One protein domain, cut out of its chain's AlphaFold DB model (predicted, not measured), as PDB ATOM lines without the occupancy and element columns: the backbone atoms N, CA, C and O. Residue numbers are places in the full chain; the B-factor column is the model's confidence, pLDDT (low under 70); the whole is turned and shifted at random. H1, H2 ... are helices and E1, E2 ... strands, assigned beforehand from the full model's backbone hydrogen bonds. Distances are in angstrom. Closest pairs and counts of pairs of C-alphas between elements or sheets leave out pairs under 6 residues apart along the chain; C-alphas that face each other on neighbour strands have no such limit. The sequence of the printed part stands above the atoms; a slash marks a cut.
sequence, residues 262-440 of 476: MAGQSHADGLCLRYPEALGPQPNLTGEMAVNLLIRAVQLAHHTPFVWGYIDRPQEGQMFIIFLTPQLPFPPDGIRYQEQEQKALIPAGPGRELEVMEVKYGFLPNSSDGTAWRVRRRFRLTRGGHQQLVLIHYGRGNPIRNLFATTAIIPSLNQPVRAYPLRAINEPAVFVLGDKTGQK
ATOM      1  N   MET A 262     279.596 326.077 207.634       32.25
ATOM      2  CA  MET A 262     278.597 325.089 208.074       32.25
ATOM      3  C   MET A 262     279.173 323.678 208.261       32.25
ATOM      4  O   MET A 262     278.674 322.968 209.123       32.25
ATOM      5  N   ALA A 263     280.214 323.281 207.518       40.06
ATOM      6  CA  ALA A 263     280.827 321.956 207.660       40.06
ATOM      7  C   ALA A 263     281.690 321.826 208.930       40.06
ATOM      8  O   ALA A 263     281.706 320.766 209.554       40.06
ATOM      9  N   GLY A 264     282.369 322.908 209.335       38.28
ATOM     10  CA  GLY A 264     283.176 322.939 210.559       38.28
ATOM     11  C   GLY A 264     282.332 322.838 211.835       38.28
ATOM     12  O   GLY A 264     282.594 321.988 212.682       38.28
ATOM     13  N   GLN A 265     281.273 323.648 211.955       36.88
ATOM     14  CA  GLN A 265     280.424 323.652 213.157       36.88
ATOM     15  C   GLN A 265     279.574 322.380 213.308       36.88
ATOM     16  O   GLN A 265     279.387 321.905 214.425       36.88
ATOM     17  N   SER A 266     279.101 321.779 212.211       50.47
ATOM     18  CA  SER A 266     278.329 320.528 212.266       50.47
ATOM     19  C   SER A 266     279.165 319.320 212.711       50.47
ATOM     20  O   SER A 266     278.642 318.397 213.334       50.47
ATOM     21  N   HIS A 267     280.469 319.323 212.412       49.88
ATOM     22  CA  HIS A 267     281.371 318.220 212.747       49.88
ATOM     23  C   HIS A 267     281.611 318.072 214.257       49.88
ATOM     24  O   HIS A 267     281.745 316.945 214.734       49.88
ATOM     25  N   ALA A 268     281.605 319.178 215.011       49.53
ATOM     26  CA  ALA A 268     281.754 319.167 216.469       49.53
ATOM     27  C   ALA A 268     280.583 318.457 217.180       49.53
ATOM     28  O   ALA A 268     280.800 317.702 218.125       49.53
ATOM     29  N   ASP A 269     279.357 318.600 216.659       64.38
ATOM     30  CA  ASP A 269     278.175 317.850 217.120       64.38
ATOM     31  C   ASP A 269     278.218 316.354 216.729       64.38
ATOM     32  O   ASP A 269     277.386 315.557 217.167       64.38
ATOM     33  N   GLY A 270     279.153 315.949 215.861       80.56
ATOM     34  CA  GLY A 270     279.194 314.625 215.238       80.56
ATOM     35  C   GLY A 270     278.196 314.429 214.095       80.56
ATOM     36  O   GLY A 270     277.893 313.286 213.745       80.56
ATOM     37  N   LEU A 271     277.686 315.521 213.520       88.38
ATOM     38  CA  LEU A 271     276.831 315.515 212.337       88.38
ATOM     39  C   LEU A 271     277.701 315.454 211.068       88.38
ATOM     40  O   LEU A 271     278.698 316.168 210.957       88.38
ATOM     41  N   CYS A 272     277.316 314.642 210.085       92.69
ATOM     42  CA  CYS A 272     278.025 314.538 208.809       92.69
ATOM     43  C   CYS A 272     277.075 314.454 207.609       92.69
ATOM     44  O   CYS A 272     275.903 314.088 207.735       92.69
ATOM     45  N   LEU A 273     277.588 314.793 206.424       94.00
ATOM     46  CA  LEU A 273     276.890 314.581 205.158       94.00
ATOM     47  C   LEU A 273     277.018 313.110 204.761       94.00
ATOM     48  O   LEU A 273     278.103 312.656 204.397       94.00
ATOM     49  N   ARG A 274     275.906 312.376 204.800       95.19
ATOM     50  CA  ARG A 274     275.817 310.964 204.405       95.19
ATOM     51  C   ARG A 274     275.024 310.787 203.113       95.19
ATOM     52  O   ARG A 274     274.073 311.525 202.846       95.19
ATOM     53  N   TYR A 275     275.375 309.764 202.343       95.75
ATOM     54  CA  TYR A 275     274.517 309.264 201.273       95.75
ATOM     55  C   TYR A 275     273.154 308.858 201.887       95.75
ATOM     56  O   TYR A 275     273.142 308.233 202.954       95.75
ATOM     57  N   PRO A 276     272.010 309.269 201.305       92.62
ATOM     58  CA  PRO A 276     270.707 309.171 201.975       92.62
ATOM     59  C   PRO A 276     270.167 307.744 202.093       92.62
ATOM     60  O   PRO A 276     269.424 307.442 203.026       92.62
ATOM     61  N   GLU A 277     270.533 306.877 201.156       90.81
ATOM     62  CA  GLU A 277     270.054 305.503 201.055       90.81
ATOM     63  C   GLU A 277     270.970 304.541 201.831       90.81
ATOM     64  O   GLU A 277     272.195 304.686 201.857       90.81
ATOM     65  N   ALA A 278     270.363 303.562 202.505       87.62
ATOM     66  CA  ALA A 278     271.083 302.614 203.341       87.62
ATOM     67  C   ALA A 278     271.821 301.573 202.489       87.62
ATOM     68  O   ALA A 278     271.216 300.814 201.734       87.62
ATOM     69  N   LEU A 279     273.136 301.490 202.668       86.62
ATOM     70  CA  LEU A 279     273.956 300.442 202.073       86.62
ATOM     71  C   LEU A 279     273.791 299.185 202.938       86.62
ATOM     72  O   LEU A 279     274.264 299.156 204.076       86.62
ATOM     73  N   GLY A 280     273.066 298.187 202.422       87.00
ATOM     74  CA  GLY A 280     272.690 296.981 203.171       87.00
ATOM     75  C   GLY A 280     273.888 296.275 203.832       87.00
ATOM     76  O   GLY A 280     274.992 296.315 203.282       87.00
ATOM     77  N   PRO A 281     273.693 295.644 205.006       91.75
ATOM     78  CA  PRO A 281     274.794 295.182 205.844       91.75
ATOM     79  C   PRO A 281     275.674 294.143 205.137       91.75
ATOM     80  O   PRO A 281     275.182 293.235 204.469       91.75
ATOM     81  N   GLN A 282     276.988 294.274 205.309       91.69
ATOM     82  CA  GLN A 282     278.007 293.365 204.786       91.69
ATOM     83  C   GLN A 282     278.851 292.839 205.950       91.69
ATOM     84  O   GLN A 282     279.553 293.633 206.572       91.69
ATOM     85  N   PRO A 283     278.841 291.533 206.278       86.94
ATOM     86  CA  PRO A 283     279.598 291.020 207.424       86.94
ATOM     87  C   PRO A 283     281.115 291.168 207.227       86.94
ATOM     88  O   PRO A 283     281.836 291.520 208.159       86.94
ATOM     89  N   ASN A 284     281.593 290.983 205.994       86.69
ATOM     90  CA  ASN A 284     282.977 291.209 205.593       86.69
ATOM     91  C   ASN A 284     283.023 292.127 204.370       86.69
ATOM     92  O   ASN A 284     282.342 291.874 203.379       86.69
ATOM     93  N   LEU A 285     283.865 293.160 204.431       92.06
ATOM     94  CA  LEU A 285     284.137 294.064 203.317       92.06
ATOM     95  C   LEU A 285     285.626 293.984 202.957       92.06
ATOM     96  O   LEU A 285     286.484 294.337 203.771       92.06
ATOM     97  N   THR A 286     285.932 293.505 201.749       91.25
ATOM     98  CA  THR A 286     287.306 293.451 201.221       91.25
ATOM     99  C   THR A 286     287.710 294.787 200.590       91.25
ATOM    100  O   THR A 286     286.859 295.608 200.242       91.25
ATOM    101  N   GLY A 287     289.017 295.003 200.394       89.44
ATOM    102  CA  GLY A 287     289.523 296.200 199.713       89.44
ATOM    103  C   GLY A 287     288.969 296.359 198.292       89.44
ATOM    104  O   GLY A 287     288.577 297.455 197.906       89.44
ATOM    105  N   GLU A 288     288.840 295.266 197.538       90.62
ATOM    106  CA  GLU A 288     288.273 295.271 196.181       90.62
ATOM    107  C   GLU A 288     286.785 295.652 196.169       90.62
ATOM    108  O   GLU A 288     286.354 296.479 195.362       90.62
ATOM    109  N   MET A 289     285.996 295.111 197.106       93.44
ATOM    110  CA  MET A 289     284.595 295.506 197.284       93.44
ATOM    111  C   MET A 289     284.486 296.994 197.637       93.44
ATOM    112  O   MET A 289     283.659 297.701 197.058       93.44
ATOM    113  N   ALA A 290     285.351 297.491 198.528       94.88
ATOM    114  CA  ALA A 290     285.398 298.902 198.898       94.88
ATOM    115  C   ALA A 290     285.754 299.811 197.706       94.88
ATOM    116  O   ALA A 290     285.109 300.839 197.517       94.88
ATOM    117  N   VAL A 291     286.714 299.419 196.859       95.12
ATOM    118  CA  VAL A 291     287.079 300.143 195.625       95.12
ATOM    119  C   VAL A 291     285.895 300.215 194.661       95.12
ATOM    120  O   VAL A 291     285.562 301.298 194.183       95.12
ATOM    121  N   ASN A 292     285.212 299.094 194.416       94.12
ATOM    122  CA  ASN A 292     284.042 299.049 193.532       94.12
ATOM    123  C   ASN A 292     282.881 299.914 194.057       94.12
ATOM    124  O   ASN A 292     282.245 300.635 193.283       94.12
ATOM    125  N   LEU A 293     282.634 299.890 195.370       95.06
ATOM    126  CA  LEU A 293     281.644 300.751 196.019       95.06
ATOM    127  C   LEU A 293     282.031 302.234 195.942       95.06
ATOM    128  O   LEU A 293     281.170 303.052 195.639       95.06
ATOM    129  N   LEU A 294     283.303 302.591 196.147       94.94
ATOM    130  CA  LEU A 294     283.784 303.974 196.057       94.94
ATOM    131  C   LEU A 294     283.729 304.527 194.625       94.94
ATOM    132  O   LEU A 294     283.326 305.670 194.436       94.94
ATOM    133  N   ILE A 295     284.057 303.725 193.606       93.56
ATOM    134  CA  ILE A 295     283.909 304.124 192.195       93.56
ATOM    135  C   ILE A 295     282.433 304.389 191.867       93.56
ATOM    136  O   ILE A 295     282.108 305.404 191.248       93.56
ATOM    137  N   ARG A 296     281.522 303.520 192.330       93.75
ATOM    138  CA  ARG A 296     280.074 303.737 192.194       93.75
ATOM    139  C   ARG A 296     279.610 304.973 192.975       93.75
ATOM    140  O   ARG A 296     278.797 305.732 192.462       93.75
ATOM    141  N   ALA A 297     280.152 305.208 194.169       94.06
ATOM    142  CA  ALA A 297     279.818 306.355 195.011       94.06
ATOM    143  C   ALA A 297     280.096 307.697 194.321       94.06
ATOM    144  O   ALA A 297     279.297 308.616 194.471       94.06
ATOM    145  N   VAL A 298     281.178 307.801 193.533       93.81
ATOM    146  CA  VAL A 298     281.457 308.998 192.717       93.81
ATOM    147  C   VAL A 298     280.299 309.269 191.758       93.81
ATOM    148  O   VAL A 298     279.748 310.365 191.777       93.81
ATOM    149  N   GLN A 299     279.882 308.263 190.980       92.81
ATOM    150  CA  GLN A 299     278.772 308.390 190.027       92.81
ATOM    151  C   GLN A 299     277.467 308.792 190.731       92.81
ATOM    152  O   GLN A 299     276.814 309.746 190.320       92.81
ATOM    153  N   LEU A 300     277.138 308.126 191.845       91.88
ATOM    154  CA  LEU A 300     275.925 308.413 192.617       91.88
ATOM    155  C   LEU A 300     275.912 309.841 193.192       91.88
ATOM    156  O   LEU A 300     274.879 310.506 193.205       91.88
ATOM    157  N   ALA A 301     277.060 310.339 193.648       93.44
ATOM    158  CA  ALA A 301     277.180 311.658 194.264       93.44
ATOM    159  C   ALA A 301     277.048 312.838 193.276       93.44
ATOM    160  O   ALA A 301     276.771 313.952 193.721       93.44
ATOM    161  N   HIS A 302     277.187 312.615 191.960       92.94
ATOM    162  CA  HIS A 302     276.905 313.641 190.942       92.94
ATOM    163  C   HIS A 302     275.411 313.984 190.826       92.94
ATOM    164  O   HIS A 302     275.065 315.099 190.434       92.94
ATOM    165  N   HIS A 303     274.521 313.035 191.135       91.56
ATOM    166  CA  HIS A 303     273.077 313.177 190.917       91.56
ATOM    167  C   HIS A 303     272.219 313.016 192.181       91.56
ATOM    168  O   HIS A 303     271.037 313.359 192.151       91.56
ATOM    169  N   THR A 304     272.790 312.548 193.292       94.00
ATOM    170  CA  THR A 304     272.079 312.357 194.565       94.00
ATOM    171  C   THR A 304     272.593 313.334 195.633       94.00
ATOM    172  O   THR A 304     273.780 313.298 195.962       94.00
ATOM    173  N   PRO A 305     271.733 314.190 196.220       93.81
ATOM    174  CA  PRO A 305     272.129 315.061 197.322       93.81
ATOM    175  C   PRO A 305     272.337 314.247 198.606       93.81
ATOM    176  O   PRO A 305     271.552 313.359 198.939       93.81
ATOM    177  N   PHE A 306     273.395 314.566 199.348       95.31
ATOM    178  CA  PHE A 306     273.702 313.956 200.638       95.31
ATOM    179  C   PHE A 306     272.880 314.636 201.731       95.31
ATOM    180  O   PHE A 306     272.692 315.852 201.717       95.31
ATOM    181  N   VAL A 307     272.391 313.861 202.692       94.62
ATOM    182  CA  VAL A 307     271.612 314.371 203.828       94.62
ATOM    183  C   VAL A 307     272.514 314.542 205.037       94.62
ATOM    184  O   VAL A 307     273.444 313.763 205.241       94.62
ATOM    185  N   TRP A 308     272.223 315.531 205.874       92.56
ATOM    186  CA  TRP A 308     272.841 315.601 207.190       92.56
ATOM    187  C   TRP A 308     272.336 314.450 208.065       92.56
ATOM    188  O   TRP A 308     271.166 314.064 208.018       92.56
ATOM    189  N   GLY A 309     273.242 313.841 208.821       91.75
ATOM    190  CA  GLY A 309     272.961 312.643 209.596       91.75
ATOM    191  C   GLY A 309     273.970 312.432 210.709       91.75
ATOM    192  O   GLY A 309     275.140 312.777 210.573       91.75
ATOM    193  N   TYR A 310     273.520 311.804 211.788       93.31
ATOM    194  CA  TYR A 310     274.420 311.152 212.726       93.31
ATOM    195  C   TYR A 310     274.719 309.741 212.239       93.31
ATOM    196  O   TYR A 310     273.818 309.018 211.811       93.31
ATOM    197  N   ILE A 311     275.973 309.328 212.382       94.12
ATOM    198  CA  ILE A 311     276.270 307.926 212.663       94.12
ATOM    199  C   ILE A 311     276.229 307.806 214.190       94.12
ATOM    200  O   ILE A 311     276.830 308.622 214.894       94.12
ATOM    201  N   ASP A 312     275.447 306.868 214.712       93.19
ATOM    202  CA  ASP A 312     275.319 306.625 216.148       93.19
ATOM    203  C   ASP A 312     275.121 305.134 216.399       93.19
ATOM    204  O   ASP A 312     274.217 304.524 215.828       93.19
ATOM    205  N   ARG A 313     275.999 304.557 217.226       92.69
ATOM    206  CA  ARG A 313     275.956 303.163 217.698       92.69
ATOM    207  C   ARG A 313     275.648 302.137 216.585       92.69
ATOM    208  O   ARG A 313     274.748 301.313 216.755       92.69
ATOM    209  N   PRO A 314     276.363 302.183 215.443       94.69
ATOM    210  CA  PRO A 314     276.038 301.377 214.273       94.69
ATOM    211  C   PRO A 314     276.125 299.869 214.542       94.69
ATOM    212  O   PRO A 314     276.905 299.398 215.378       94.69
ATOM    213  N   GLN A 315     275.304 299.116 213.814       92.88
ATOM    214  CA  GLN A 315     275.196 297.661 213.929       92.88
ATOM    215  C   GLN A 315     276.336 296.933 213.201       92.88
ATOM    216  O   GLN A 315     277.032 297.500 212.355       92.88
ATOM    217  N   GLU A 316     276.519 295.649 213.519       91.69
ATOM    218  CA  GLU A 316     277.488 294.797 212.825       91.69
ATOM    219  C   GLU A 316     277.137 294.675 211.331       91.69
ATOM    220  O   GLU A 316     275.986 294.484 210.945       91.69
ATOM    221  N   GLY A 317     278.149 294.834 210.484       93.25
ATOM    222  CA  GLY A 317     278.051 294.856 209.031       93.25
ATOM    223  C   GLY A 317     277.559 296.175 208.430       93.25
ATOM    224  O   GLY A 317     277.569 296.310 207.206       93.25
ATOM    225  N   GLN A 318     277.133 297.155 209.231       95.62
ATOM    226  CA  GLN A 318     276.539 298.386 208.708       95.62
ATOM    227  C   GLN A 318     277.564 299.229 207.928       95.62
ATOM    228  O   GLN A 318     278.713 299.397 208.351       95.62
ATOM    229  N   MET A 319     277.132 299.779 206.789       95.94
ATOM    230  CA  MET A 319     277.961 300.607 205.914       95.94
ATOM    231  C   MET A 319     277.356 301.988 205.671       95.94
ATOM    232  O   MET A 319     276.140 302.149 205.587       95.94
ATOM    233  N   PHE A 320     278.228 302.977 205.486       96.75
ATOM    234  CA  PHE A 320     277.856 304.349 205.146       96.75
ATOM    235  C   PHE A 320     278.836 304.920 204.124       96.75
ATOM    236  O   PHE A 320     280.039 304.716 204.251       96.75
ATOM    237  N   ILE A 321     278.348 305.695 203.158       96.81
ATOM    238  CA  ILE A 321     279.185 306.632 202.401       96.81
ATOM    239  C   ILE A 321     278.948 308.015 203.000       96.81
ATOM    240  O   ILE A 321     277.800 308.453 203.091       96.81
ATOM    241  N   ILE A 322     280.020 308.700 203.393       96.12
ATOM    242  CA  ILE A 322     279.971 310.100 203.822       96.12
ATOM    243  C   ILE A 322     280.857 310.972 202.942       96.12
ATOM    244  O   ILE A 322     281.836 310.504 202.353       96.12
ATOM    245  N   PHE A 323     280.518 312.254 202.881       94.94
ATOM    246  CA  PHE A 323     281.397 313.284 202.356       94.94
ATOM    247  C   PHE A 323     282.206 313.875 203.515       94.94
ATOM    248  O   PHE A 323     281.647 314.506 204.411       94.94
ATOM    249  N   LEU A 324     283.515 313.628 203.510       90.88
ATOM    250  CA  LEU A 324     284.457 314.030 204.548       90.88
ATOM    251  C   LEU A 324     285.797 314.438 203.930       90.88
ATOM    252  O   LEU A 324     286.516 313.613 203.352       90.88
ATOM    253  N   THR A 325     286.160 315.709 204.099       85.69
ATOM    254  CA  THR A 325     287.466 316.226 203.682       85.69
ATOM    255  C   THR A 325     288.598 315.547 204.476       85.69
ATOM    256  O   THR A 325     288.413 315.227 205.651       85.69
ATOM    257  N   PRO A 326     289.780 315.289 203.879       76.31
ATOM    258  CA  PRO A 326     290.868 314.585 204.569       76.31
ATOM    259  C   PRO A 326     291.403 315.249 205.843       76.31
ATOM    260  O   PRO A 326     291.958 314.540 206.675       76.31
ATOM    261  N   GLN A 327     291.241 316.567 205.991       76.38
ATOM    262  CA  GLN A 327     291.736 317.324 207.147       76.38
ATOM    263  C   GLN A 327     290.744 317.390 208.320       76.38
ATOM    264  O   GLN A 327     291.157 317.687 209.437       76.38
ATOM    265  N   LEU A 328     289.453 317.105 208.107       80.31
ATOM    266  CA  LEU A 328     288.479 317.097 209.200       80.31
ATOM    267  C   LEU A 328     288.554 315.779 209.994       80.31
ATOM    268  O   LEU A 328     288.631 314.698 209.391       80.31
ATOM    269  N   PRO A 329     288.474 315.831 211.338       86.38
ATOM    270  CA  PRO A 329     288.399 314.631 212.157       86.38
ATOM    271  C   PRO A 329     287.120 313.850 211.846       86.38
ATOM    272  O   PRO A 329     286.085 314.408 211.463       86.38
ATOM    273  N   PHE A 330     287.186 312.532 212.028       91.00
ATOM    274  CA  PHE A 330     286.012 311.681 211.892       91.00
ATOM    275  C   PHE A 330     284.971 312.053 212.964       91.00
ATOM    276  O   PHE A 330     285.349 312.156 214.134       91.00
ATOM    277  N   PRO A 331     283.687 312.253 212.609       91.38
ATOM    278  CA  PRO A 331     282.660 312.577 213.594       91.38
ATOM    279  C   PRO A 331     282.545 311.434 214.619       91.38
ATOM    280  O   PRO A 331     282.590 310.269 214.216       91.38
ATOM    281  N   PRO A 332     282.375 311.711 215.928       91.19
ATOM    282  CA  PRO A 332     282.125 310.655 216.909       91.19
ATOM    283  C   PRO A 332     280.912 309.826 216.475       91.19
ATOM    284  O   PRO A 332     279.890 310.399 216.120       91.19
ATOM    285  N   ASP A 333     281.010 308.497 216.508       93.44
ATOM    286  CA  ASP A 333     279.989 307.541 216.037       93.44
ATOM    287  C   ASP A 333     279.275 306.802 217.188       93.44
ATOM    288  O   ASP A 333     278.510 305.862 216.973       93.44
ATOM    289  N   GLY A 334     279.528 307.226 218.428       91.69
ATOM    290  CA  GLY A 334     279.015 306.601 219.647       91.69
ATOM    291  C   GLY A 334     279.835 305.400 220.143       91.69
ATOM    292  O   GLY A 334     279.549 304.912 221.238       91.69
ATOM    293  N   ILE A 335     280.858 304.952 219.404       93.25
ATOM    294  CA  ILE A 335     281.746 303.847 219.794       93.25
ATOM    295  C   ILE A 335     283.031 304.414 220.427       93.25
ATOM    296  O   ILE A 335     283.619 305.384 219.946       93.25
ATOM    297  N   ARG A 336     283.487 303.804 221.528       91.69
ATOM    298  CA  ARG A 336     284.836 304.000 222.090       91.69
ATOM    299  C   ARG A 336     285.749 302.894 221.588       91.69
ATOM    300  O   ARG A 336     285.315 301.751 221.520       91.69
ATOM    301  N   TYR A 337     287.005 303.218 221.304       91.44
ATOM    302  CA  TYR A 337     288.021 302.258 220.873       91.44
ATOM    303  C   TYR A 337     289.187 302.244 221.860       91.44
ATOM    304  O   TYR A 337     289.533 303.288 222.410       91.44
ATOM    305  N   GLN A 338     289.764 301.062 222.092       87.62
ATOM    306  CA  GLN A 338     290.914 300.884 222.994       87.62
ATOM    307  C   GLN A 338     292.263 300.957 222.260       87.62
ATOM    308  O   GLN A 338     293.283 301.211 222.890       87.62
ATOM    309  N   GLU A 339     292.272 300.757 220.938       86.88
ATOM    310  CA  GLU A 339     293.447 300.965 220.084       86.88
ATOM    311  C   GLU A 339     293.370 302.298 219.328       86.88
ATOM    312  O   GLU A 339     292.291 302.822 219.045       86.88
ATOM    313  N   GLN A 340     294.539 302.817 218.946       87.50
ATOM    314  CA  GLN A 340     294.658 303.925 218.003       87.50
ATOM    315  C   GLN A 340     294.306 303.459 216.577       87.50
ATOM    316  O   GLN A 340     294.580 302.322 216.193       87.50
ATOM    317  N   GLU A 341     293.705 304.340 215.775       90.31
ATOM    318  CA  GLU A 341     293.361 304.039 214.381       90.31
ATOM    319  C   GLU A 341     294.628 303.920 213.518       90.31
ATOM    320  O   GLU A 341     295.404 304.866 213.385       90.31
ATOM    321  N   GLN A 342     294.835 302.746 212.922       89.38
ATOM    322  CA  GLN A 342     295.967 302.440 212.053       89.38
ATOM    323  C   GLN A 342     295.626 302.791 210.604       89.38
ATOM    324  O   GLN A 342     294.563 302.427 210.103       89.38
ATOM    325  N   LYS A 343     296.542 303.467 209.906       92.06
ATOM    326  CA  LYS A 343     296.391 303.839 208.494       92.06
ATOM    327  C   LYS A 343     297.302 302.990 207.607       92.06
ATOM    328  O   LYS A 343     298.508 302.941 207.822       92.06
ATOM    329  N   ALA A 344     296.723 302.390 206.573       90.38
ATOM    330  CA  ALA A 344     297.417 301.671 205.511       90.38
ATOM    331  C   ALA A 344     297.078 302.276 204.139       90.38
ATOM    332  O   ALA A 344     295.965 302.753 203.913       90.38
ATOM    333  N   LEU A 345     298.036 302.232 203.213       92.44
ATOM    334  CA  LEU A 345     297.842 302.556 201.798       92.44
ATOM    335  C   LEU A 345     298.040 301.271 200.993       92.44
ATOM    336  O   LEU A 345     299.086 300.634 201.095       92.44
ATOM    337  N   ILE A 346     297.026 300.881 200.224       91.56
ATOM    338  CA  ILE A 346     296.992 299.623 199.473       91.56
ATOM    339  C   ILE A 346     296.900 299.947 197.972       91.56
ATOM    340  O   ILE A 346     296.000 300.694 197.574       91.56
ATOM    341  N   PRO A 347     297.786 299.405 197.113       91.56
ATOM    342  CA  PRO A 347     297.643 299.540 195.665       91.56
ATOM    343  C   PRO A 347     296.378 298.804 195.200       91.56
ATOM    344  O   PRO A 347     296.185 297.627 195.494       91.56
ATOM    345  N   ALA A 348     295.504 299.502 194.477       87.31
ATOM    346  CA  ALA A 348     294.138 299.066 194.169       87.31
ATOM    347  C   ALA A 348     293.905 298.875 192.655       87.31
ATOM    348  O   ALA A 348     292.849 299.216 192.112       87.31
ATOM    349  N   GLY A 349     294.924 298.356 191.968       83.06
ATOM    350  CA  GLY A 349     294.978 298.238 190.511       83.06
ATOM    351  C   GLY A 349     295.668 299.431 189.825       83.06
ATOM    352  O   GLY A 349     296.203 300.319 190.494       83.06
ATOM    353  N   PRO A 350     295.696 299.458 188.480       84.44
ATOM    354  CA  PRO A 350     296.459 300.447 187.720       84.44
ATOM    355  C   PRO A 350     295.971 301.875 188.002       84.44
ATOM    356  O   PRO A 350     294.803 302.203 187.800       84.44
ATOM    357  N   GLY A 351     296.882 302.726 188.482       85.06
ATOM    358  CA  GLY A 351     296.600 304.132 188.790       85.06
ATOM    359  C   GLY A 351     295.673 304.368 189.990       85.06
ATOM    360  O   GLY A 351     295.183 305.487 190.149       85.06
ATOM    361  N   ARG A 352     295.423 303.356 190.834       89.38
ATOM    362  CA  ARG A 352     294.535 303.453 192.002       89.38
ATOM    363  C   ARG A 352     295.255 303.129 193.301       89.38
ATOM    364  O   ARG A 352     295.989 302.150 193.398       89.38
ATOM    365  N   GLU A 353     294.965 303.923 194.319       92.56
ATOM    366  CA  GLU A 353     295.485 303.761 195.675       92.56
ATOM    367  C   GLU A 353     294.320 303.894 196.655       92.56
ATOM    368  O   GLU A 353     293.527 304.838 196.571       92.56
ATOM    369  N   LEU A 354     294.197 302.913 197.547       95.06
ATOM    370  CA  LEU A 354     293.159 302.818 198.562       95.06
ATOM    371  C   LEU A 354     293.775 303.088 199.936       95.06
ATOM    372  O   LEU A 354     294.571 302.300 200.444       95.06
ATOM    373  N   GLU A 355     293.380 304.195 200.549       95.00
ATOM    374  CA  GLU A 355     293.608 304.471 201.961       95.00
ATOM    375  C   GLU A 355     292.595 303.684 202.795       95.00
ATOM    376  O   GLU A 355     291.384 303.785 202.580       95.00
ATOM    377  N   VAL A 356     293.108 302.905 203.746       95.75
ATOM    378  CA  VAL A 356     292.331 302.155 204.733       95.75
ATOM    379  C   VAL A 356     292.743 302.631 206.118       95.75
ATOM    380  O   VAL A 356     293.900 302.488 206.505       95.75
ATOM    381  N   MET A 357     291.802 303.190 206.873       94.62
ATOM    382  CA  MET A 357     291.984 303.531 208.283       94.62
ATOM    383  C   MET A 357     291.174 302.537 209.118       94.62
ATOM    384  O   MET A 357     289.950 302.497 209.004       94.62
ATOM    385  N   GLU A 358     291.842 301.695 209.901       94.06
ATOM    386  CA  GLU A 358     291.237 300.633 210.708       94.06
ATOM    387  C   GLU A 358     291.460 300.899 212.198       94.06
ATOM    388  O   GLU A 358     292.589 301.087 212.641       94.06
ATOM    389  N   VAL A 359     290.390 300.850 212.990       93.50
ATOM    390  CA  VAL A 359     290.460 300.896 214.454       93.50
ATOM    391  C   VAL A 359     289.709 299.708 215.052       93.50
ATOM    392  O   VAL A 359     288.604 299.370 214.612       93.50
ATOM    393  N   LYS A 360     290.334 299.039 216.027       91.44
ATOM    394  CA  LYS A 360     289.840 297.802 216.650       91.44
ATOM    395  C   LYS A 360     289.520 297.996 218.132       91.44
ATOM    396  O   LYS A 360     289.731 299.067 218.698       91.44
ATOM    397  N   TYR A 361     288.991 296.936 218.742       90.25
ATOM    398  CA  TYR A 361     288.570 296.901 220.143       90.25
ATOM    399  C   TYR A 361     287.595 298.038 220.462       90.25
ATOM    400  O   TYR A 361     287.785 298.827 221.385       90.25
ATOM    401  N   GLY A 362     286.554 298.133 219.634       92.12
ATOM    402  CA  GLY A 362     285.447 299.057 219.803       92.12
ATOM    403  C   GLY A 362     284.365 298.504 220.733       92.12
ATOM    404  O   GLY A 362     283.957 297.347 220.611       92.12
ATOM    405  N   PHE A 363     283.839 299.340 221.620       91.94
ATOM    406  CA  PHE A 363     282.712 299.028 222.498       91.94
ATOM    407  C   PHE A 363     281.765 300.226 222.634       91.94
ATOM    408  O   PHE A 363     282.135 301.369 222.360       91.94
ATOM    409  N   LEU A 364     280.526 299.963 223.048       92.50
ATOM    410  CA  LEU A 364     279.563 301.012 223.378       92.50
ATOM    411  C   LEU A 364     279.653 301.323 224.880       92.50
ATOM    412  O   LEU A 364     279.422 300.415 225.684       92.50
ATOM    413  N   PRO A 365     279.965 302.567 225.288       88.44
ATOM    414  CA  PRO A 365     279.978 302.934 226.701       88.44
ATOM    415  C   PRO A 365     278.610 302.746 227.354       88.44
ATOM    416  O   PRO A 365     277.583 303.013 226.726       88.44
ATOM    417  N   ASN A 366     278.602 302.323 228.620       84.31
ATOM    418  CA  ASN A 366     277.386 302.031 229.393       84.31
ATOM    419  C   ASN A 366     276.437 301.013 228.718       84.31
ATOM    420  O   ASN A 366     275.225 301.063 228.923       84.31
ATOM    421  N   SER A 367     276.971 300.105 227.898       83.69
ATOM    422  CA  SER A 367     276.216 298.985 227.326       83.69
ATOM    423  C   SER A 367     276.401 297.699 228.137       83.69
ATOM    424  O   SER A 367     277.263 297.612 229.007       83.69
ATOM    425  N   SER A 368     275.600 296.681 227.821       79.56
ATOM    426  CA  SER A 368     275.749 295.320 228.346       79.56
ATOM    427  C   SER A 368     276.891 294.524 227.696       79.56
ATOM    428  O   SER A 368     277.050 293.343 228.001       79.56
ATOM    429  N   ASP A 369     277.658 295.114 226.771       79.31
ATOM    430  CA  ASP A 369     278.812 294.443 226.173       79.31
ATOM    431  C   ASP A 369     279.911 294.277 227.232       79.31
ATOM    432  O   ASP A 369     280.484 295.257 227.694       79.31
ATOM    433  N   GLY A 370     280.250 293.038 227.592       77.38
ATOM    434  CA  GLY A 370     281.386 292.751 228.480       77.38
ATOM    435  C   GLY A 370     282.757 292.810 227.789       77.38
ATOM    436  O   GLY A 370     283.785 292.689 228.452       77.38
ATOM    437  N   THR A 371     282.790 292.955 226.458       86.50
ATOM    438  CA  THR A 371     284.020 292.929 225.654       86.50
ATOM    439  C   THR A 371     284.020 293.961 224.526       86.50
ATOM    440  O   THR A 371     282.987 294.313 223.955       86.50
ATOM    441  N   ALA A 372     285.214 294.425 224.174       89.69
ATOM    442  CA  ALA A 372     285.479 295.345 223.085       89.69
ATOM    443  C   ALA A 372     285.709 294.579 221.774       89.69
ATOM    444  O   ALA A 372     286.833 294.210 221.430       89.69
ATOM    445  N   TRP A 373     284.620 294.308 221.052       89.81
ATOM    446  CA  TRP A 373     284.607 293.433 219.875       89.81
ATOM    447  C   TRP A 373     284.401 294.145 218.531       89.81
ATOM    448  O   TRP A 373     284.534 293.502 217.494       89.81
ATOM    449  N   ARG A 374     284.067 295.441 218.491       92.69
ATOM    450  CA  ARG A 374     283.787 296.156 217.227       92.69
ATOM    451  C   ARG A 374     285.068 296.593 216.520       92.69
ATOM    452  O   ARG A 374     286.079 296.893 217.151       92.69
ATOM    453  N   VAL A 375     284.998 296.685 215.198       94.00
ATOM    454  CA  VAL A 375     286.032 297.256 214.327       94.00
ATOM    455  C   VAL A 375     285.371 298.268 213.403       94.00
ATOM    456  O   VAL A 375     284.303 297.993 212.858       94.00
ATOM    457  N   ARG A 376     286.006 299.422 213.198       96.12
ATOM    458  CA  ARG A 376     285.628 300.367 212.141       96.12
ATOM    459  C   ARG A 376     286.736 300.428 211.108       96.12
ATOM    460  O   ARG A 376     287.900 300.605 211.457       96.12
ATOM    461  N   ARG A 377     286.356 300.320 209.837       96.44
ATOM    462  CA  ARG A 377     287.225 300.574 208.687       96.44
ATOM    463  C   ARG A 377     286.689 301.759 207.903       96.44
ATOM    464  O   ARG A 377     285.495 301.817 207.614       96.44
ATOM    465  N   ARG A 378     287.569 302.689 207.550       96.69
ATOM    466  CA  ARG A 378     287.285 303.835 206.683       96.69
ATOM    467  C   ARG A 378     288.123 303.684 205.422       96.69
ATOM    468  O   ARG A 378     289.337 303.541 205.510       96.69
ATOM    469  N   PHE A 379     287.469 303.686 204.271       96.88
ATOM    470  CA  PHE A 379     288.062 303.465 202.960       96.88
ATOM    471  C   PHE A 379     287.930 304.730 202.118       96.88
ATOM    472  O   PHE A 379     286.839 305.299 202.014       96.88
ATOM    473  N   ARG A 380     289.026 305.148 201.486       95.00
ATOM    474  CA  ARG A 380     289.097 306.325 200.611       95.00
ATOM    475  C   ARG A 380     289.998 306.012 199.420       95.00
ATOM    476  O   ARG A 380     291.088 305.485 199.598       95.00
ATOM    477  N   LEU A 381     289.582 306.378 198.210       93.69
ATOM    478  CA  LEU A 381     290.482 306.357 197.055       93.69
ATOM    479  C   LEU A 381     291.323 307.638 197.064       93.69
ATOM    480  O   LEU A 381     290.796 308.724 196.826       93.69
ATOM    481  N   THR A 382     292.621 307.517 197.347       89.75
ATOM    482  CA  THR A 382     293.574 308.636 197.244       89.75
ATOM    483  C   THR A 382     293.941 308.912 195.789       89.75
ATOM    484  O   THR A 382     294.161 310.066 195.422       89.75
ATOM    485  N   ARG A 383     293.926 307.874 194.940       89.00
ATOM    486  CA  ARG A 383     294.145 307.966 193.490       89.00
ATOM    487  C   ARG A 383     293.088 307.172 192.722       89.00
ATOM    488  O   ARG A 383     292.692 306.089 193.151       89.00
ATOM    489  N   GLY A 384     292.637 307.705 191.585       83.69
ATOM    490  CA  GLY A 384     291.659 307.051 190.703       83.69
ATOM    491  C   GLY A 384     290.227 306.974 191.259       83.69
ATOM    492  O   GLY A 384     289.477 306.069 190.897       83.69
ATOM    493  N   GLY A 385     289.861 307.917 192.133       88.31
ATOM    494  CA  GLY A 385     288.531 308.111 192.716       88.31
ATOM    495  C   GLY A 385     288.431 309.495 193.371       88.31
ATOM    496  O   GLY A 385     289.280 310.348 193.115       88.31
ATOM    497  N   HIS A 386     287.422 309.730 194.217       89.94
ATOM    498  CA  HIS A 386     287.237 311.028 194.876       89.94
ATOM    499  C   HIS A 386     287.667 311.017 196.350       89.94
ATOM    500  O   HIS A 386     287.050 310.346 197.175       89.94
ATOM    501  N   GLN A 387     288.679 311.816 196.699       89.75
ATOM    502  CA  GLN A 387     289.289 311.806 198.036       89.75
ATOM    503  C   GLN A 387     288.348 312.261 199.162       89.75
ATOM    504  O   GLN A 387     288.554 311.894 200.313       89.75
ATOM    505  N   GLN A 388     287.313 313.051 198.877       92.75
ATOM    506  CA  GLN A 388     286.370 313.492 199.916       92.75
ATOM    507  C   GLN A 388     285.212 312.502 200.129       92.75
ATOM    508  O   GLN A 388     284.402 312.718 201.022       92.75
ATOM    509  N   LEU A 389     285.110 311.418 199.347       95.31
ATOM    510  CA  LEU A 389     284.163 310.337 199.629       95.31
ATOM    511  C   LEU A 389     284.840 309.274 200.495       95.31
ATOM    512  O   LEU A 389     285.892 308.743 200.138       95.31
ATOM    513  N   VAL A 390     284.219 308.962 201.632       96.75
ATOM    514  CA  VAL A 390     284.702 307.959 202.584       96.75
ATOM    515  C   VAL A 390     283.624 306.901 202.770       96.75
ATOM    516  O   VAL A 390     282.518 307.202 203.220       96.75
ATOM    517  N   LEU A 391     283.957 305.655 202.439       97.50
ATOM    518  CA  LEU A 391     283.139 304.486 202.750       97.50
ATOM    519  C   LEU A 391     283.533 303.981 204.138       97.50
ATOM    520  O   LEU A 391     284.705 303.736 204.407       97.50
ATOM    521  N   ILE A 392     282.559 303.825 205.021       97.38
ATOM    522  CA  ILE A 392     282.744 303.361 206.392       97.38
ATOM    523  C   ILE A 392     282.078 301.999 206.519       97.38
ATOM    524  O   ILE A 392     280.947 301.824 206.065       97.38
ATOM    525  N   HIS A 393     282.759 301.061 207.164       97.44
ATOM    526  CA  HIS A 393     282.251 299.735 207.496       97.44
ATOM    527  C   HIS A 393     282.456 299.459 208.982       97.44
ATOM    528  O   HIS A 393     283.561 299.639 209.503       97.44
ATOM    529  N   TYR A 394     281.391 299.019 209.646       96.75
ATOM    530  CA  TYR A 394     281.418 298.551 211.025       96.75
ATOM    531  C   TYR A 394     281.334 297.029 211.021       96.75
ATOM    532  O   TYR A 394     280.360 296.458 210.544       96.75
ATOM    533  N   GLY A 395     282.367 296.362 211.525       93.81
ATOM    534  CA  GLY A 395     282.487 294.907 211.508       93.81
ATOM    535  C   GLY A 395     282.857 294.329 212.869       93.81
ATOM    536  O   GLY A 395     283.089 295.051 213.844       93.81
ATOM    537  N   ARG A 396     282.942 293.001 212.918       89.88
ATOM    538  CA  ARG A 396     283.393 292.252 214.091       89.88
ATOM    539  C   ARG A 396     284.912 292.085 214.079       89.88
ATOM    540  O   ARG A 396     285.503 291.699 213.073       89.88
ATOM    541  N   GLY A 397     285.544 292.373 215.207       82.19
ATOM    542  CA  GLY A 397     286.953 292.103 215.461       82.19
ATOM    543  C   GLY A 397     287.181 290.638 215.790       82.19
ATOM    544  O   GLY A 397     286.381 290.015 216.489       82.19
ATOM    545  N   ASN A 398     288.281 290.084 215.285       71.06
ATOM    546  CA  ASN A 398     288.635 288.695 215.538       71.06
ATOM    547  C   ASN A 398     289.348 288.596 216.905       71.06
ATOM    548  O   ASN A 398     290.404 289.214 217.050       71.06
ATOM    549  N   PRO A 399     288.827 287.852 217.901       57.03
ATOM    550  CA  PRO A 399     289.284 287.949 219.295       57.03
ATOM    551  C   PRO A 399     290.660 287.321 219.592       57.03
ATOM    552  O   PRO A 399     291.054 287.263 220.751       57.03
ATOM    553  N   ILE A 400     291.382 286.814 218.582       50.16
ATOM    554  CA  ILE A 400     292.609 286.018 218.759       50.16
ATOM    555  C   ILE A 400     293.633 286.357 217.659       50.16
ATOM    556  O   ILE A 400     293.805 285.610 216.696       50.16
ATOM    557  N   ARG A 401     294.315 287.509 217.761       51.16
ATOM    558  CA  ARG A 401     295.464 287.817 216.872       51.16
ATOM    559  C   ARG A 401     296.688 288.445 217.538       51.16
ATOM    560  O   ARG A 401     297.721 288.532 216.887       51.16
ATOM    561  N   ASN A 402     296.595 288.831 218.810       53.22
ATOM    562  CA  ASN A 402     297.729 289.235 219.640       53.22
ATOM    563  C   ASN A 402     297.544 288.641 221.038       53.22
ATOM    564  O   ASN A 402     296.519 288.886 221.668       53.22
ATOM    565  N   LEU A 403     298.542 287.902 221.531       53.72
ATOM    566  CA  LEU A 403     298.493 287.224 222.837       53.72
ATOM    567  C   LEU A 403     298.445 288.201 224.034       53.72
ATOM    568  O   LEU A 403     298.171 287.791 225.156       53.72
ATOM    569  N   PHE A 404     298.701 289.487 223.777       56.06
ATOM    570  CA  PHE A 404     298.753 290.574 224.758       56.06
ATOM    571  C   PHE A 404     297.594 291.580 224.635       56.06
ATOM    572  O   PHE A 404     297.533 292.530 225.408       56.06
ATOM    573  N   ALA A 405     296.685 291.413 223.666       59.38
ATOM    574  CA  ALA A 405     295.581 292.348 223.453       59.38
ATOM    575  C   ALA A 405     294.337 291.910 224.241       59.38
ATOM    576  O   ALA A 405     293.730 290.879 223.947       59.38
ATOM    577  N   THR A 406     293.943 292.692 225.245       62.56
ATOM    578  CA  THR A 406     292.776 292.390 226.076       62.56
ATOM    579  C   THR A 406     291.480 292.809 225.381       62.56
ATOM    580  O   THR A 406     291.252 293.972 225.056       62.56
ATOM    581  N   THR A 407     290.573 291.850 225.187       77.00
ATOM    582  CA  THR A 407     289.197 292.118 224.734       77.00
ATOM    583  C   THR A 407     288.295 292.632 225.857       77.00
ATOM    584  O   THR A 407     287.174 293.049 225.585       77.00
ATOM    585  N   ALA A 408     288.756 292.624 227.111       82.44
ATOM    586  CA  ALA A 408     288.064 293.253 228.231       82.44
ATOM    587  C   ALA A 408     288.001 294.781 228.057       82.44
ATOM    588  O   ALA A 408     288.929 295.393 227.525       82.44
ATOM    589  N   ILE A 409     286.909 295.391 228.519       83.81
ATOM    590  CA  ILE A 409     286.729 296.847 228.483       83.81
ATOM    591  C   ILE A 409     287.477 297.487 229.656       83.81
ATOM    592  O   ILE A 409     287.232 297.157 230.815       83.81
ATOM    593  N   ILE A 410     288.362 298.433 229.354       84.81
ATOM    594  CA  ILE A 410     289.094 299.248 230.324       84.81
ATOM    595  C   ILE A 410     288.098 300.201 231.019       84.81
ATOM    596  O   ILE A 410     287.519 301.061 230.346       84.81
ATOM    597  N   PRO A 411     287.901 300.116 232.353       82.94
ATOM    598  CA  PRO A 411     286.850 300.874 233.039       82.94
ATOM    599  C   PRO A 411     286.955 302.399 232.889       82.94
ATOM    600  O   PRO A 411     285.933 303.063 232.743       82.94
ATOM    601  N   SER A 412     288.167 302.963 232.851       84.12
ATOM    602  CA  SER A 412     288.389 304.411 232.678       84.12
ATOM    603  C   SER A 412     287.991 304.945 231.293       84.12
ATOM    604  O   SER A 412     287.748 306.143 231.138       84.12
ATOM    605  N   LEU A 413     287.880 304.071 230.287       82.31
ATOM    606  CA  LEU A 413     287.393 304.420 228.949       82.31
ATOM    607  C   LEU A 413     285.872 304.235 228.809       82.31
ATOM    608  O   LEU A 413     285.303 304.676 227.808       82.31
ATOM    609  N   ASN A 414     285.197 303.640 229.802       84.00
ATOM    610  CA  ASN A 414     283.756 303.366 229.796       84.00
ATOM    611  C   ASN A 414     282.901 304.605 230.122       84.00
ATOM    612  O   ASN A 414     282.005 304.582 230.959       84.00
ATOM    613  N   GLN A 415     283.184 305.703 229.427       84.06
ATOM    614  CA  GLN A 415     282.439 306.955 229.481       84.06
ATOM    615  C   GLN A 415     282.031 307.375 228.059       84.06
ATOM    616  O   GLN A 415     282.845 307.239 227.132       84.06
ATOM    617  N   PRO A 416     280.797 307.881 227.844       82.81
ATOM    618  CA  PRO A 416     280.306 308.265 226.523       82.81
ATOM    619  C   PRO A 416     281.267 309.186 225.761       82.81
ATOM    620  O   PRO A 416     281.831 310.121 226.320       82.81
ATOM    621  N   VAL A 417     281.443 308.925 224.463       80.88
ATOM    622  CA  VAL A 417     282.221 309.785 223.545       80.88
ATOM    623  C   VAL A 417     281.405 310.976 223.013       80.88
ATOM    624  O   VAL A 417     281.938 311.856 222.351       80.88
ATOM    625  N   ARG A 418     280.096 310.997 223.290       83.94
ATOM    626  CA  ARG A 418     279.130 311.987 222.806       83.94
ATOM    627  C   ARG A 418     278.080 312.241 223.893       83.94
ATOM    628  O   ARG A 418     277.710 311.307 224.609       83.94
ATOM    629  N   ALA A 419     277.590 313.475 223.997       83.50
ATOM    630  CA  ALA A 419     276.414 313.804 224.797       83.50
ATOM    631  C   ALA A 419     275.125 313.274 224.135       83.50
ATOM    632  O   ALA A 419     275.030 313.194 222.911       83.50
ATOM    633  N   TYR A 420     274.131 312.920 224.952       84.31
ATOM    634  CA  TYR A 420     272.813 312.450 224.514       84.31
ATOM    635  C   TYR A 420     271.715 313.199 225.295       84.31
ATOM    636  O   TYR A 420     271.957 313.551 226.451       84.31
ATOM    637  N   PRO A 421     270.508 313.403 224.730       87.00
ATOM    638  CA  PRO A 421     270.060 312.980 223.399       87.00
ATOM    639  C   PRO A 421     270.697 313.788 222.258       87.00
ATOM    640  O   PRO A 421     271.175 314.901 222.457       87.00
ATOM    641  N   LEU A 422     270.693 313.217 221.051       86.75
ATOM    642  CA  LEU A 422     271.131 313.911 219.836       86.75
ATOM    643  C   LEU A 422     270.128 315.021 219.485       86.75
ATOM    644  O   LEU A 422     268.920 314.827 219.646       86.75
ATOM    645  N   ARG A 423     270.600 316.168 218.982       87.38
ATOM    646  CA  ARG A 423     269.690 317.232 218.525       87.38
ATOM    647  C   ARG A 423     268.936 316.815 217.260       87.38
ATOM    648  O   ARG A 423     269.394 315.974 216.489       87.38
ATOM    649  N   ALA A 424     267.786 317.440 217.023       85.69
ATOM    650  CA  ALA A 424     267.077 317.289 215.760       85.69
ATOM    651  C   ALA A 424     267.912 317.844 214.590       85.69
ATOM    652  O   ALA A 424     268.623 318.845 214.730       85.69
ATOM    653  N   ILE A 425     267.797 317.184 213.436       86.44
ATOM    654  CA  ILE A 425     268.441 317.579 212.181       86.44
ATOM    655  C   ILE A 425     267.399 318.332 211.356       86.44
ATOM    656  O   ILE A 425     266.392 317.753 210.958       86.44
ATOM    657  N   ASN A 426     267.651 319.615 211.114       85.44
ATOM    658  CA  ASN A 426     266.779 320.507 210.337       85.44
ATOM    659  C   ASN A 426     267.485 321.030 209.070       85.44
ATOM    660  O   ASN A 426     266.938 321.839 208.320       85.44
ATOM    661  N   GLU A 427     268.727 320.606 208.846       86.44
ATOM    662  CA  GLU A 427     269.577 321.044 207.757       86.44
ATOM    663  C   GLU A 427     269.155 320.408 206.416       86.44
ATOM    664  O   GLU A 427     268.991 319.187 206.332       86.44
ATOM    665  N   PRO A 428     269.015 321.200 205.333       87.25
ATOM    666  CA  PRO A 428     268.644 320.683 204.017       87.25
ATOM    667  C   PRO A 428     269.740 319.786 203.434       87.25
ATOM    668  O   PRO A 428     270.928 319.983 203.704       87.25
ATOM    669  N   ALA A 429     269.343 318.846 202.575       90.94
ATOM    670  CA  ALA A 429     270.279 317.997 201.846       90.94
ATOM    671  C   ALA A 429     271.144 318.835 200.886       90.94
ATOM    672  O   ALA A 429     270.737 319.913 200.454       90.94
ATOM    673  N   VAL A 430     272.341 318.360 200.548       91.44
ATOM    674  CA  VAL A 430     273.336 319.116 199.774       91.44
ATOM    675  C   VAL A 430     273.972 318.219 198.716       91.44
ATOM    676  O   VAL A 430     274.463 317.137 199.029       91.44
ATOM    677  N   PHE A 431     274.004 318.657 197.459       91.25
ATOM    678  CA  PHE A 431     274.816 317.996 196.430       91.25
ATOM    679  C   PHE A 431     276.302 318.156 196.752       91.25
ATOM    680  O   PHE A 431     276.756 319.271 196.994       91.25
ATOM    681  N   VAL A 432     277.069 317.067 196.749       91.38
ATOM    682  CA  VAL A 432     278.497 317.100 197.126       91.38
ATOM    683  C   VAL A 432     279.453 316.984 195.939       91.38
ATOM    684  O   VAL A 432     280.632 317.277 196.104       91.38
ATOM    685  N   LEU A 433     278.957 316.586 194.759       89.69
ATOM    686  CA  LEU A 433     279.712 316.501 193.506       89.69
ATOM    687  C   LEU A 433     278.876 316.966 192.299       89.69
ATOM    688  O   LEU A 433     277.652 317.081 192.369       89.69
ATOM    689  N   GLY A 434     279.563 317.228 191.181       88.50
ATOM    690  CA  GLY A 434     278.977 317.695 189.918       88.50
ATOM    691  C   GLY A 434     278.631 319.186 189.886       88.50
ATOM    692  O   GLY A 434     278.914 319.932 190.821       88.50
ATOM    693  N   ASP A 435     277.981 319.626 188.810       84.62
ATOM    694  CA  ASP A 435     277.693 321.050 188.550       84.62
ATOM    695  C   ASP A 435     276.803 321.695 189.626       84.62
ATOM    696  O   ASP A 435     276.815 322.907 189.831       84.62
ATOM    697  N   LYS A 436     276.044 320.870 190.357       84.75
ATOM    698  CA  LYS A 436     275.170 321.287 191.460       84.75
ATOM    699  C   LYS A 436     275.884 321.346 192.813       84.75
ATOM    700  O   LYS A 436     275.218 321.572 193.820       84.75
ATOM    701  N   THR A 437     277.204 321.147 192.884       88.12
ATOM    702  CA  THR A 437     277.946 321.061 194.158       88.12
ATOM    703  C   THR A 437     277.624 322.230 195.100       88.12
ATOM    704  O   THR A 437     277.662 323.411 194.742       88.12
ATOM    705  N   GLY A 438     277.273 321.878 196.336       82.69
ATOM    706  CA  GLY A 438     276.832 322.754 197.415       82.69
ATOM    707  C   GLY A 438     275.410 323.317 197.273       82.69
ATOM    708  O   GLY A 438     275.011 324.145 198.099       82.69
ATOM    709  N   GLN A 439     274.639 322.951 196.242       87.56
ATOM    710  CA  GLN A 439     273.228 323.331 196.129       87.56
ATOM    711  C   GLN A 439     272.425 322.636 197.233       87.56
ATOM    712  O   GLN A 439     272.471 321.412 197.372       87.56
ATOM    713  N   LYS A 440     271.682 323.431 198.012       89.06
ATOM    714  CA  LYS A 440     270.782 322.952 199.066       89.06
ATOM    715  C   LYS A 440     269.446 322.502 198.470       89.06
ATOM    716  O   LYS A 440     268.879 323.201 197.632       89.06
TER     717      LYS A 440
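What this domain is: This is residues 262 to 440 of the 476 residues of the protein "Protein ROT1" of Postia placenta (strain ATCC 44394 / Madison 698-R) (UniProt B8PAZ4). One strongly twisted sheet of seven antiparallel strands forms a wall, and the long helix H2 packs across one face of it, over E7, E6 and E5. The last 44 residues, 397 to 440, hold no named element and run as a long strap round the outside of the body, while the short helix H1 sits by E1 near the other end of the sheet from E4. The printed part has 179 residues, with two named helices and seven named strands in the order H1 E1 H2 E2 E3 E4 E5 E6 E7; the sheet's order is E2 E1 E3 E7 E6 E5 E4. The class is mixed, helices and strands, though under half of the residues are in named elements. The whole is compact, with a radius of gyration of the C-alphas of 16.6 A and spans of 50 by 43 by 28 A.

How they stand to each other: H1, residues 262 to 268, is on the sheet beside E1, residues 271 to 274; their closest C-alphas are those of Ser 266 and Cys 272, 6.9 A apart. H2, residues 287 to 303, is on the same face as H1, in two layers, helices on one face of a sheet. H2 has a height over the sheet of 8.4 A and runs across the strands, at 75 degrees on the local plane to E5, residues 353 to 363. The closest C-alphas of H2 and E7, residues 389 to 396, are those of Leu 294 and Leu 391, 6.7 A apart. H1 and H2 are apart. Of the O i to N i+4 pairs, 2 of 3 in H1 and 11 of 13 in H2 are within hydrogen-bond range. E2, residues 307 to 310, is an edge strand, antiparallel to E1, with N 272 and O 309 at 2.9 A. E1 pairs with E3, residues 319 to 323, through N 323 and O 273, 2.9 A, and E3 with E7 through N 392 and O 320, 2.8 A. E4, residues 342 to 347, the other edge strand, begins a meander, E4 E5 E6 E7, each strand the antiparallel neighbour of the one before; E6 is residues 374 to 383. Within hydrogen-bond range are N 344 and O 356 of E4 and E5, N 357 and O 378 of E5 and E6, and N 379 and O 391 of E6 and E7, each 2.8 A apart.

Where its parts are: H1 begins at C-alpha 262, (278.597, 325.089, 208.074). H2, 25.2 A long, begins at C-alpha 287, (289.523, 296.200, 199.713). E5 is 30.1 A long, E6 28.5 A and E7 23.2 A, ending at C-alpha 396, (283.393, 292.252, 214.091).

The domain as a whole: The C-alphas farthest apart, those of Leu 403 and Asp 435, are 52.5 A apart. The printed part has no cut. The links E1 to H2 and E3 to E4 are long. Residues 262 to 269 and 399 to 406 have pLDDT under 70; the mean of the printed part is 86.4.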